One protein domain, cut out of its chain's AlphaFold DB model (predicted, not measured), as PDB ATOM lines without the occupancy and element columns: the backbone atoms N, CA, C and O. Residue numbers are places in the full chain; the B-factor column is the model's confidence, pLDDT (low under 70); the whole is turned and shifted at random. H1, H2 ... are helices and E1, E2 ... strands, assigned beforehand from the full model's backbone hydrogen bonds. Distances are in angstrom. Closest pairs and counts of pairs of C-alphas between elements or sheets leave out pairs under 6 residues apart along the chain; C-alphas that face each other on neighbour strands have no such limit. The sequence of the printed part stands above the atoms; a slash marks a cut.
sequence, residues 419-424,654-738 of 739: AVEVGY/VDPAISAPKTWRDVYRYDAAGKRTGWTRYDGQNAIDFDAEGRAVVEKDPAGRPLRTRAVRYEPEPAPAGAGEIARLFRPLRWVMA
ATOM      1  N   ALA A 419     -67.506 -18.294 321.453       95.06
ATOM      2  CA  ALA A 419     -66.599 -17.167 321.640       95.06
ATOM      3  C   ALA A 419     -65.378 -17.617 322.449       95.06
ATOM      4  O   ALA A 419     -65.520 -18.251 323.481       95.06
ATOM      5  N   VAL A 420     -64.181 -17.295 321.986       95.19
ATOM      6  CA  VAL A 420     -62.933 -17.507 322.730       95.19
ATOM      7  C   VAL A 420     -62.486 -16.185 323.337       95.19
ATOM      8  O   VAL A 420     -62.151 -16.104 324.516       95.19
ATOM      9  N   GLU A 421     -62.547 -15.130 322.533       96.94
ATOM     10  CA  GLU A 421     -62.108 -13.797 322.904       96.94
ATOM     11  C   GLU A 421     -62.972 -12.747 322.207       96.94
ATOM     12  O   GLU A 421     -63.275 -12.873 321.018       96.94
ATOM     13  N   VAL A 422     -63.304 -11.683 322.937       98.00
ATOM     14  CA  VAL A 422     -63.752 -10.419 322.350       98.00
ATOM     15  C   VAL A 422     -62.880  -9.290 322.879       98.00
ATOM     16  O   VAL A 422     -62.920  -8.939 324.056       98.00
ATOM     17  N   GLY A 423     -62.073  -8.713 321.996       97.44
ATOM     18  CA  GLY A 423     -61.307  -7.510 322.268       97.44
ATOM     19  C   GLY A 423     -62.081  -6.272 321.838       97.44
ATOM     20  O   GLY A 423     -62.398  -6.116 320.657       97.44
ATOM     21  N   TYR A 424     -62.371  -5.383 322.782       96.56
ATOM     22  CA  TYR A 424     -63.041  -4.117 322.513       96.56
ATOM     23  C   TYR A 424     -62.015  -3.002 322.289       96.56
ATOM     24  O   TYR A 424     -60.876  -3.059 322.764       96.56
ATOM     25  N   VAL A 654     -67.249   3.630 315.302       94.00
ATOM     26  CA  VAL A 654     -68.627   3.147 315.309       94.00
ATOM     27  C   VAL A 654     -69.495   4.302 315.778       94.00
ATOM     28  O   VAL A 654     -69.140   5.000 316.731       94.00
ATOM     29  N   ASP A 655     -70.621   4.524 315.099       92.94
ATOM     30  CA  ASP A 655     -71.557   5.574 315.495       92.94
ATOM     31  C   ASP A 655     -72.038   5.315 316.943       92.94
ATOM     32  O   ASP A 655     -72.496   4.204 317.236       92.94
ATOM     33  N   PRO A 656     -71.953   6.297 317.863       90.69
ATOM     34  CA  PRO A 656     -72.387   6.126 319.251       90.69
ATOM     35  C   PRO A 656     -73.874   5.790 319.423       90.69
ATOM     36  O   PRO A 656     -74.253   5.242 320.455       90.69
ATOM     37  N   ALA A 657     -74.723   6.089 318.432       90.00
ATOM     38  CA  ALA A 657     -76.113   5.630 318.415       90.00
ATOM     39  C   ALA A 657     -76.219   4.114 318.176       90.00
ATOM     40  O   ALA A 657     -77.221   3.495 318.534       90.00
ATOM     41  N   ILE A 658     -75.185   3.515 317.581       94.00
ATOM     42  CA  ILE A 658     -75.080   2.079 317.365       94.00
ATOM     43  C   ILE A 658     -74.399   1.406 318.541       94.00
ATOM     44  O   ILE A 658     -74.995   0.495 319.083       94.00
ATOM     45  N   SER A 659     -73.196   1.779 318.964       94.44
ATOM     46  CA  SER A 659     -72.518   1.104 320.083       94.44
ATOM     47  C   SER A 659     -71.727   2.107 320.897       94.44
ATOM     48  O   SER A 659     -70.961   2.888 320.331       94.44
ATOM     49  N   ALA A 660     -71.833   2.039 322.224       93.44
ATOM     50  CA  ALA A 660     -70.968   2.844 323.071       93.44
ATOM     51  C   ALA A 660     -69.518   2.312 323.011       93.44
ATOM     52  O   ALA A 660     -69.323   1.088 322.940       93.44
ATOM     53  N   PRO A 661     -68.495   3.190 323.048       93.69
ATOM     54  CA  PRO A 661     -67.098   2.767 323.065       93.69
ATOM     55  C   PRO A 661     -66.775   1.906 324.291       93.69
ATOM     56  O   PRO A 661     -67.283   2.144 325.385       93.69
ATOM     57  N   LYS A 662     -65.912   0.907 324.114       94.19
ATOM     58  CA  LYS A 662     -65.495  -0.050 325.150       94.19
ATOM     59  C   LYS A 662     -63.985  -0.256 325.051       94.19
ATOM     60  O   LYS A 662     -63.448  -0.274 323.945       94.19
ATOM     61  N   THR A 663     -63.302  -0.388 326.185       92.88
ATOM     62  CA  THR A 663     -61.828  -0.439 326.260       92.88
ATOM     63  C   THR A 663     -61.344  -1.575 327.161       92.88
ATOM     64  O   THR A 663     -60.486  -1.383 328.016       92.88
ATOM     65  N   TRP A 664     -61.932  -2.757 327.003       96.25
ATOM     66  CA  TRP A 664     -61.535  -3.969 327.716       96.25
ATOM     67  C   TRP A 664     -61.409  -5.150 326.750       96.25
ATOM     68  O   TRP A 664     -61.725  -5.043 325.566       96.25
ATOM     69  N   ARG A 665     -60.961  -6.291 327.260       97.75
ATOM     70  CA  ARG A 665     -60.877  -7.568 326.550       97.75
ATOM     71  C   ARG A 665     -61.543  -8.641 327.397       97.75
ATOM     72  O   ARG A 665     -61.223  -8.755 328.574       97.75
ATOM     73  N   ASP A 666     -62.423  -9.433 326.801       98.25
ATOM     74  CA  ASP A 666     -63.081 -10.559 327.462       98.25
ATOM     75  C   ASP A 666     -62.551 -11.887 326.903       98.25
ATOM     76  O   ASP A 666     -62.529 -12.087 325.688       98.25
ATOM     77  N   VAL A 667     -62.128 -12.793 327.790       97.62
ATOM     78  CA  VAL A 667     -61.652 -14.150 327.467       97.62
ATOM     79  C   VAL A 667     -62.596 -15.175 328.087       97.62
ATOM     80  O   VAL A 667     -62.742 -15.242 329.310       97.62
ATOM     81  N   TYR A 668     -63.257 -15.964 327.245       96.94
ATOM     82  CA  TYR A 668     -64.376 -16.822 327.632       96.94
ATOM     83  C   TYR A 668     -63.929 -18.211 328.090       96.94
ATOM     84  O   TYR A 668     -63.002 -18.805 327.542       96.94
ATOM     85  N   ARG A 669     -64.630 -18.751 329.091       94.50
ATOM     86  CA  ARG A 669     -64.377 -20.072 329.675       94.50
ATOM     87  C   ARG A 669     -65.586 -20.985 329.525       94.50
ATOM     88  O   ARG A 669     -66.737 -20.553 329.642       94.50
ATOM     89  N   TYR A 670     -65.299 -22.264 329.322       93.19
ATOM     90  CA  TYR A 670     -66.290 -23.314 329.120       93.19
ATOM     91  C   TYR A 670     -65.928 -24.550 329.937       93.19
ATOM     92  O   TYR A 670     -64.753 -24.789 330.211       93.19
ATOM     93  N   ASP A 671     -66.933 -25.328 330.325       90.88
ATOM     94  CA  ASP A 671     -66.719 -26.662 330.880       90.88
ATOM     95  C   ASP A 671     -66.444 -27.700 329.774       90.88
ATOM     96  O   ASP A 671     -66.466 -27.397 328.577       90.88
ATOM     97  N   ALA A 672     -66.186 -28.947 330.177       89.81
ATOM     98  CA  ALA A 672     -65.924 -30.053 329.255       89.81
ATOM     99  C   ALA A 672     -67.113 -30.383 328.330       89.81
ATOM    100  O   ALA A 672     -66.912 -30.973 327.272       89.81
ATOM    101  N   ALA A 673     -68.338 -29.991 328.700       91.00
ATOM    102  CA  ALA A 673     -69.533 -30.148 327.873       91.00
ATOM    103  C   ALA A 673     -69.734 -28.972 326.897       91.00
ATOM    104  O   ALA A 673     -70.703 -28.956 326.139       91.00
ATOM    105  N   GLY A 674     -68.839 -27.978 326.908       88.50
ATOM    106  CA  GLY A 674     -68.926 -26.793 326.063       88.50
ATOM    107  C   GLY A 674     -69.912 -25.739 326.569       88.50
ATOM    108  O   GLY A 674     -70.206 -24.792 325.838       88.50
ATOM    109  N   LYS A 675     -70.412 -25.846 327.807       92.50
ATOM    110  CA  LYS A 675     -71.274 -24.828 328.418       92.50
ATOM    111  C   LYS A 675     -70.419 -23.689 328.968       92.50
ATOM    112  O   LYS A 675     -69.422 -23.923 329.650       92.50
ATOM    113  N   ARG A 676     -70.808 -22.440 328.679       94.50
ATOM    114  CA  ARG A 676     -70.112 -21.243 329.183       94.50
ATOM    115  C   ARG A 676     -70.172 -21.218 330.709       94.50
ATOM    116  O   ARG A 676     -71.262 -21.247 331.274       94.50
ATOM    117  N   THR A 677     -69.015 -21.134 331.359       94.81
ATOM    118  CA  THR A 677     -68.894 -21.026 332.825       94.81
ATOM    119  C   THR A 677     -68.612 -19.596 333.286       94.81
ATOM    120  O   THR A 677     -68.804 -19.281 334.458       94.81
ATOM    121  N   GLY A 678     -68.190 -18.719 332.372       96.00
ATOM    122  CA  GLY A 678     -67.924 -17.306 332.634       96.00
ATOM    123  C   GLY A 678     -66.875 -16.734 331.684       96.00
ATOM    124  O   GLY A 678     -66.575 -17.338 330.653       96.00
ATOM    125  N   TRP A 679     -66.296 -15.589 332.034       97.50
ATOM    126  CA  TRP A 679     -65.157 -14.994 331.321       97.50
ATOM    127  C   TRP A 679     -64.245 -14.209 332.270       97.50
ATOM    128  O   TRP A 679     -64.652 -13.852 333.377       97.50
ATOM    129  N   THR A 680     -62.999 -13.968 331.868       97.25
ATOM    130  CA  THR A 680     -62.140 -12.950 332.492       97.25
ATOM    131  C   THR A 680     -62.240 -11.688 331.660       97.25
ATOM    132  O   THR A 680     -62.000 -11.733 330.455       97.25
ATOM    133  N   ARG A 681     -62.557 -10.566 332.300       97.81
ATOM    134  CA  ARG A 681     -62.410  -9.237 331.718       97.81
ATOM    135  C   ARG A 681     -61.079  -8.635 332.126       97.81
ATOM    136  O   ARG A 681     -60.788  -8.526 333.313       97.81
ATOM    137  N   TYR A 682     -60.334  -8.180 331.136       97.12
ATOM    138  CA  TYR A 682     -59.115  -7.409 331.281       97.12
ATOM    139  C   TYR A 682     -59.384  -5.961 330.885       97.12
ATOM    140  O   TYR A 682     -59.694  -5.682 329.726       97.12
ATOM    141  N   ASP A 683     -59.278  -5.032 331.829       90.38
ATOM    142  CA  ASP A 683     -59.595  -3.616 331.601       90.38
ATOM    143  C   ASP A 683     -58.379  -2.732 331.285       90.38
ATOM    144  O   ASP A 683     -58.467  -1.503 331.265       90.38
ATOM    145  N   GLY A 684     -57.225  -3.361 331.052       87.19
ATOM    146  CA  GLY A 684     -55.948  -2.678 330.881       87.19
ATOM    147  C   GLY A 684     -55.223  -2.387 332.199       87.19
ATOM    148  O   GLY A 684     -54.082  -1.922 332.163       87.19
ATOM    149  N   GLN A 685     -55.837  -2.672 333.352       86.88
ATOM    150  CA  GLN A 685     -55.237  -2.532 334.684       86.88
ATOM    151  C   GLN A 685     -55.415  -3.788 335.546       86.88
ATOM    152  O   GLN A 685     -54.468  -4.208 336.207       86.88
ATOM    153  N   ASN A 686     -56.603  -4.382 335.525       89.00
ATOM    154  CA  ASN A 686     -57.030  -5.497 336.352       89.00
ATOM    155  C   ASN A 686     -57.625  -6.615 335.489       89.00
ATOM    156  O   ASN A 686     -58.181  -6.377 334.415       89.00
ATOM    157  N   ALA A 687     -57.562  -7.832 336.026       93.75
ATOM    158  CA  ALA A 687     -58.294  -8.987 335.532       93.75
ATOM    159  C   ALA A 687     -59.419  -9.316 336.520       93.75
ATOM    160  O   ALA A 687     -59.163  -9.581 337.695       93.75
ATOM    161  N   ILE A 688     -60.664  -9.282 336.052       95.25
ATOM    162  CA  ILE A 688     -61.859  -9.518 336.866       95.25
ATOM    163  C   ILE A 688     -62.633 -10.674 336.250       95.25
ATOM    164  O   ILE A 688     -62.940 -10.656 335.059       95.25
ATOM    165  N   ASP A 689     -62.980 -11.668 337.059       96.81
ATOM    166  CA  ASP A 689     -63.800 -12.773 336.585       96.81
ATOM    167  C   ASP A 689     -65.284 -12.461 336.680       96.81
ATOM    168  O   ASP A 689     -65.761 -11.875 337.648       96.81
ATOM    169  N   PHE A 690     -66.006 -12.914 335.667       97.38
ATOM    170  CA  PHE A 690     -67.452 -12.932 335.594       97.38
ATOM    171  C   PHE A 690     -67.928 -14.380 335.513       97.38
ATOM    172  O   PHE A 690     -67.249 -15.234 334.931       97.38
ATOM    173  N   ASP A 691     -69.084 -14.654 336.110       95.88
ATOM    174  CA  ASP A 691     -69.780 -15.928 335.934       95.88
ATOM    175  C   ASP A 691     -70.567 -15.978 334.610       95.88
ATOM    176  O   ASP A 691     -70.548 -15.041 333.810       95.88
ATOM    177  N   ALA A 692     -71.244 -17.096 334.341       95.19
ATOM    178  CA  ALA A 692     -71.985 -17.306 333.095       95.19
ATOM    179  C   ALA A 692     -73.189 -16.357 332.923       95.19
ATOM    180  O   ALA A 692     -73.652 -16.146 331.793       95.19
ATOM    181  N   GLU A 693     -73.677 -15.795 334.030       95.56
ATOM    182  CA  GLU A 693     -74.794 -14.858 334.120       95.56
ATOM    183  C   GLU A 693     -74.356 -13.389 334.001       95.56
ATOM    184  O   GLU A 693     -75.215 -12.515 333.878       95.56
ATOM    185  N   GLY A 694     -73.050 -13.110 333.993       95.50
ATOM    186  CA  GLY A 694     -72.496 -11.762 333.866       95.50
ATOM    187  C   GLY A 694     -72.394 -10.981 335.167       95.50
ATOM    188  O   GLY A 694     -72.357  -9.750 335.160       95.50
ATOM    189  N   ARG A 695     -72.309 -11.677 336.301       96.38
ATOM    190  CA  ARG A 695     -72.031 -11.082 337.611       96.38
ATOM    191  C   ARG A 695     -70.533 -11.129 337.886       96.38
ATOM    192  O   ARG A 695     -69.881 -12.139 337.632       96.38
ATOM    193  N   ALA A 696     -69.990 -10.050 338.444       96.69
ATOM    194  CA  ALA A 696     -68.588  -9.990 338.838       96.69
ATOM    195  C   ALA A 696     -68.336 -10.919 340.035       96.69
ATOM    196  O   ALA A 696     -69.035 -10.844 341.049       96.69
ATOM    197  N   VAL A 697     -67.332 -11.782 339.928       96.31
ATOM    198  CA  VAL A 697     -66.887 -12.700 340.979       96.31
ATOM    199  C   VAL A 697     -66.061 -11.911 341.991       96.31
ATOM    200  O   VAL A 697     -64.981 -11.419 341.674       96.31
ATOM    201  N   VAL A 698     -66.574 -11.784 343.214       94.88
ATOM    202  CA  VAL A 698     -65.911 -11.046 344.307       94.88
ATOM    203  C   VAL A 698     -65.160 -11.961 345.267       94.88
ATOM    204  O   VAL A 698     -64.359 -11.488 346.065       94.88
ATOM    205  N   GLU A 699     -65.433 -13.262 345.216       93.56
ATOM    206  CA  GLU A 699     -64.789 -14.265 346.057       93.56
ATOM    207  C   GLU A 699     -64.737 -15.603 345.322       93.56
ATOM    208  O   GLU A 699     -65.710 -15.991 344.664       93.56
ATOM    209  N   LYS A 700     -63.606 -16.301 345.443       92.31
ATOM    210  CA  LYS A 700     -63.363 -17.616 344.848       92.31
ATOM    211  C   LYS A 700     -62.942 -18.613 345.914       92.31
ATOM    212  O   LYS A 700     -62.334 -18.233 346.910       92.31
ATOM    213  N   ASP A 701     -63.214 -19.885 345.667       88.38
ATOM    214  CA  ASP A 701     -62.651 -20.971 346.459       88.38
ATOM    215  C   ASP A 701     -61.183 -21.263 346.062       88.38
ATOM    216  O   ASP A 701     -60.687 -20.714 345.070       88.38
ATOM    217  N   PRO A 702     -60.464 -22.137 346.797       88.31
ATOM    218  CA  PRO A 702     -59.084 -22.507 346.461       88.31
ATOM    219  C   PRO A 702     -58.908 -23.173 345.087       88.31
ATOM    220  O   PRO A 702     -57.799 -23.205 344.566       88.31
ATOM    221  N   ALA A 703     -59.985 -23.699 344.495       81.31
ATOM    222  CA  ALA A 703     -59.994 -24.271 343.150       81.31
ATOM    223  C   ALA A 703     -60.338 -23.226 342.064       81.31
ATOM    224  O   ALA A 703     -60.476 -23.577 340.893       81.31
ATOM    225  N   GLY A 704     -60.489 -21.949 342.434       81.19
ATOM    226  CA  GLY A 704     -60.789 -20.843 341.527       81.19
ATOM    227  C   GLY A 704     -62.265 -20.703 341.143       81.19
ATOM    228  O   GLY A 704     -62.586 -19.882 340.281       81.19
ATOM    229  N   ARG A 705     -63.174 -21.467 341.762       83.88
ATOM    230  CA  ARG A 705     -64.615 -21.423 341.472       83.88
ATOM    231  C   ARG A 705     -65.282 -20.248 342.200       83.88
ATOM    232  O   ARG A 705     -64.903 -19.965 343.336       83.88
ATOM    233  N   PRO A 706     -66.286 -19.578 341.604       89.06
ATOM    234  CA  PRO A 706     -66.994 -18.478 342.263       89.06
ATOM    235  C   PRO A 706     -67.717 -18.926 343.545       89.06
ATOM    236  O   PRO A 706     -68.532 -19.844 343.500       89.06
ATOM    237  N   LEU A 707     -67.458 -18.248 344.669       91.69
ATOM    238  CA  LEU A 707     -68.210 -18.399 345.928       91.69
ATOM    239  C   LEU A 707     -69.244 -17.288 346.108       91.69
ATOM    240  O   LEU A 707     -70.355 -17.531 346.574       91.69
ATOM    241  N   ARG A 708     -68.883 -16.060 345.721       94.75
ATOM    242  CA  ARG A 708     -69.755 -14.893 345.821       94.75
ATOM    243  C   ARG A 708     -69.617 -14.024 344.583       94.75
ATOM    244  O   ARG A 708     -68.513 -13.749 344.110       94.75
ATOM    245  N   THR A 709     -70.756 -13.563 344.085       95.81
ATOM    246  CA  THR A 709     -70.869 -12.758 342.865       95.81
ATOM    247  C   THR A 709     -71.738 -11.533 343.113       95.81
ATOM    248  O   THR A 709     -72.669 -11.603 343.916       95.81
ATOM    249  N   ARG A 710     -71.495 -10.435 342.396       95.88
ATOM    250  CA  ARG A 710     -72.309  -9.214 342.457       95.88
ATOM    251  C   ARG A 710     -72.731  -8.780 341.056       95.88
ATOM    252  O   ARG A 710     -71.944  -8.847 340.116       95.88
ATOM    253  N   ALA A 711     -73.983  -8.355 340.916       94.38
ATOM    254  CA  ALA A 711     -74.481  -7.815 339.656       94.38
ATOM    255  C   ALA A 711     -73.719  -6.538 339.271       94.38
ATOM    256  O   ALA A 711     -73.255  -5.795 340.138       94.38
ATOM    257  N   VAL A 712     -73.608  -6.278 337.970       94.31
ATOM    258  CA  VAL A 712     -72.989  -5.061 337.436       94.31
ATOM    259  C   VAL A 712     -73.941  -4.349 336.486       94.31
ATOM    260  O   VAL A 712     -74.807  -4.970 335.872       94.31
ATOM    261  N   ARG A 713     -73.754  -3.039 336.338       93.19
ATOM    262  CA  ARG A 713     -74.377  -2.235 335.282       93.19
ATOM    263  C   ARG A 713     -73.305  -1.531 334.465       93.19
ATOM    264  O   ARG A 713     -72.225  -1.244 334.978       93.19
ATOM    265  N   TYR A 714     -73.626  -1.236 333.211       93.88
ATOM    266  CA  TYR A 714     -72.744  -0.539 332.283       93.88
ATOM    267  C   TYR A 714     -73.231   0.886 332.090       93.88
ATOM    268  O   TYR A 714     -74.388   1.119 331.738       93.88
ATOM    269  N   GLU A 715     -72.343   1.840 332.325       92.75
ATOM    270  CA  GLU A 715     -72.643   3.262 332.227       92.75
ATOM    271  C   GLU A 715     -71.493   3.994 331.524       92.75
ATOM    272  O   GLU A 715     -70.335   3.600 331.679       92.75
ATOM    273  N   PRO A 716     -71.778   5.047 330.739       91.12
ATOM    274  CA  PRO A 716     -70.726   5.892 330.189       91.12
ATOM    275  C   PRO A 716     -69.903   6.526 331.309       91.12
ATOM    276  O   PRO A 716     -70.460   6.978 332.314       91.12
ATOM    277  N   GLU A 717     -68.593   6.627 331.115       89.25
ATOM    278  CA  GLU A 717     -67.718   7.354 332.027       89.25
ATOM    279  C   GLU A 717     -68.194   8.804 332.237       89.25
ATOM    280  O   GLU A 717     -68.813   9.403 331.345       89.25
ATOM    281  N   PRO A 718     -67.928   9.418 333.404       84.50
ATOM    282  CA  PRO A 718     -68.214  10.830 333.623       84.50
ATOM    283  C   PRO A 718     -67.517  11.704 332.574       84.50
ATOM    284  O   PRO A 718     -66.353  11.496 332.246       84.50
ATOM    285  N   ALA A 719     -68.225  12.700 332.038       79.94
ATOM    286  CA  ALA A 719     -67.604  13.648 331.120       79.94
ATOM    287  C   ALA A 719     -66.599  14.539 331.879       79.94
ATOM    288  O   ALA A 719     -66.943  15.027 332.960       79.94
ATOM    289  N   PRO A 720     -65.406  14.820 331.322       76.81
ATOM    290  CA  PRO A 720     -64.511  15.829 331.879       76.81
ATOM    291  C   PRO A 720     -65.206  17.194 331.986       76.81
ATOM    292  O   PRO A 720     -66.043  17.548 331.146       76.81
ATOM    293  N   ALA A 721     -64.841  17.989 332.996       76.00
ATOM    294  CA  ALA A 721     -65.343  19.354 333.128       76.00
ATOM    295  C   ALA A 721     -64.998  20.172 331.867       76.00
ATOM    296  O   ALA A 721     -63.857  20.172 331.413       76.00
ATOM    297  N   GLY A 722     -65.996  20.836 331.275       75.56
ATOM    298  CA  GLY A 722     -65.825  21.605 330.035       75.56
ATOM    299  C   GLY A 722     -65.819  20.784 328.737       75.56
ATOM    300  O   GLY A 722     -65.640  21.360 327.668       75.56
ATOM    301  N   ALA A 723     -66.052  19.465 328.784       71.38
ATOM    302  CA  ALA A 723     -66.145  18.650 327.573       71.38
ATOM    303  C   ALA A 723     -67.324  19.092 326.683       71.38
ATOM    304  O   ALA A 723     -68.481  19.113 327.130       71.38
ATOM    305  N   GLY A 724     -67.019  19.405 325.419       75.06
ATOM    306  CA  GLY A 724     -68.006  19.729 324.387       75.06
ATOM    307  C   GLY A 724     -68.913  18.544 324.036       75.06
ATOM    308  O   GLY A 724     -68.610  17.398 324.365       75.06
ATOM    309  N   GLU A 725     -70.029  18.810 323.352       71.38
ATOM    310  CA  GLU A 725     -71.072  17.806 323.075       71.38
ATOM    311  C   GLU A 725     -70.547  16.552 322.363       71.38
ATOM    312  O   GLU A 725     -70.897  15.442 322.753       71.38
ATOM    313  N   ILE A 726     -69.644  16.710 321.392       70.88
ATOM    314  CA  ILE A 726     -69.048  15.583 320.656       70.88
ATOM    315  C   ILE A 726     -68.273  14.670 321.608       70.88
ATOM    316  O   ILE A 726     -68.493  13.464 321.621       70.88
ATOM    317  N   ALA A 727     -67.420  15.231 322.470       70.38
ATOM    318  CA  ALA A 727     -66.636  14.447 323.425       70.38
ATOM    319  C   ALA A 727     -67.526  13.664 324.410       70.38
ATOM    320  O   ALA A 727     -67.139  12.596 324.876       70.38
ATOM    321  N   ARG A 728     -68.742  14.150 324.694       73.62
ATOM    322  CA  ARG A 728     -69.707  13.447 325.557       73.62
ATOM    323  C   ARG A 728     -70.334  12.218 324.895       73.62
ATOM    324  O   ARG A 728     -70.756  11.322 325.630       73.62
ATOM    325  N   LEU A 729     -70.396  12.172 323.563       73.50
ATOM    326  CA  LEU A 729     -70.932  11.037 322.799       73.50
ATOM    327  C   LEU A 729     -69.956   9.854 322.753       73.50
ATOM    328  O   LEU A 729     -70.390   8.709 322.738       73.50
ATOM    329  N   PHE A 730     -68.648  10.119 322.783       81.50
ATOM    330  CA  PHE A 730     -67.597   9.096 322.668       81.50
ATOM    331  C   PHE A 730     -67.013   8.658 324.016       81.50
ATOM    332  O   PHE A 730     -65.875   8.198 324.083       81.50
ATOM    333  N   ARG A 731     -67.772   8.805 325.106       87.44
ATOM    334  CA  ARG A 731     -67.318   8.379 326.435       87.44
ATOM    335  C   ARG A 731     -67.281   6.851 326.493       87.44
ATOM    336  O   ARG A 731     -68.316   6.238 326.214       87.44
ATOM    337  N   PRO A 732     -66.138   6.241 326.850       91.06
ATOM    338  CA  PRO A 732     -66.069   4.806 327.069       91.06
ATOM    339  C   PRO A 732     -67.088   4.363 328.114       91.06
ATOM    340  O   PRO A 732     -67.435   5.114 329.027       91.06
ATOM    341  N   LEU A 733     -67.578   3.139 327.981       93.81
ATOM    342  CA  LEU A 733     -68.301   2.491 329.058       93.81
ATOM    343  C   LEU A 733     -67.333   2.112 330.172       93.81
ATOM    344  O   LEU A 733     -66.217   1.662 329.926       93.81
ATOM    345  N   ARG A 734     -67.843   2.189 331.395       92.00
ATOM    346  CA  ARG A 734     -67.332   1.460 332.552       92.00
ATOM    347  C   ARG A 734     -68.426   0.534 333.072       92.00
ATOM    348  O   ARG A 734     -69.613   0.776 332.846       92.00
ATOM    349  N   TRP A 735     -68.040  -0.511 333.794       91.19
ATOM    350  CA  TRP A 735     -68.977  -1.280 334.606       91.19
ATOM    351  C   TRP A 735     -68.835  -0.858 336.063       91.19
ATOM    352  O   TRP A 735     -67.737  -0.599 336.554       91.19
ATOM    353  N   VAL A 736     -69.962  -0.785 336.755       91.62
ATOM    354  CA  VAL A 736     -70.011  -0.517 338.190       91.62
ATOM    355  C   VAL A 736     -70.831  -1.601 338.860       91.62
ATOM    356  O   VAL A 736     -71.760  -2.154 338.267       91.62
ATOM    357  N   MET A 737     -70.472  -1.919 340.098       91.62
ATOM    358  CA  MET A 737     -71.255  -2.840 340.902       91.62
ATOM    359  C   MET A 737     -72.661  -2.272 341.098       91.62
ATOM    360  O   MET A 737     -72.809  -1.113 341.476       91.62
ATOM    361  N   ALA A 738     -73.681  -3.079 340.819       85.38
ATOM    362  CA  ALA A 738     -75.053  -2.717 341.126       85.38
ATOM    363  C   ALA A 738     -75.236  -2.689 342.649       85.38
ATOM    364  O   ALA A 738     -74.635  -3.497 343.370       85.38
TER     365      ALA A 738
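AT A GLANCE: This is residues 419 to 424 and 654 to 738 of the 739 residues of an uncharacterized protein of Phycisphaerae bacterium (UniProt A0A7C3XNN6). A four-stranded antiparallel sheet, with the hairpin E5 and E6 beside its E4 edge, makes one end of a long model. From E6 a two-stranded ribbon, E7 and E8, leads toward the other end, where residues 721 to 726 stick out and the short helix H1 lies. The printed part has 91 residues, with elements in the order E1 E2 E3 E4 E5 E6 E7 H1 E8, mostly strand. It is loose, with a radius of gyration of the C-alphas of 15.6 A and spans of 49 by 24 by 20 A.

HOW THE PARTS SIT: The sheet runs E1, residues 419 to 424, E2, 665 to 670, E3, 676 to 682, and E4, 687 to 691. N 422 and O 666 are 2.9 A apart between E1 and E2. E2, E3 and E4 form a meander, each strand the antiparallel neighbour of the one before, with N 667 and O 680 at 2.9 A and N 681 and O 688 at 2.8 A. E5, residues 696 to 700, comes closest to E4 at the C-alphas of Ala 696 and Phe 690, 4.5 A. E5 and E6, residues 706 to 710, form a hairpin, with N 698 and O 708 at 2.9 A. E6 runs on into E7, residues 712 to 716, at 43 degrees. E7 and E8, residues 733 to 737, are antiparallel, with N 713 and O 736 at 2.9 A. H1, residues 725 to 729, is not on the four-stranded sheet; its O i to N i+4 pair is within hydrogen-bond range.

IN THESE COORDINATES: E1 begins at C-alpha 419, (-66.599, -17.167, 321.640). E3, the longest strand, spans 17.8 A, and E2 16.8 A. E8 ends at C-alpha 737, (-71.255, -2.840, 340.902).

THE WHOLE: The C-alphas farthest apart, of Ala 673 and Gly 722, are 51.9 A apart. Residues 425 to 653 are not printed, and C-alphas 424 and 654 are 11.7 A apart across this cut. Of the links printed whole, none is long. No printed residue has a pLDDT under 70; H1 has a mean of 72.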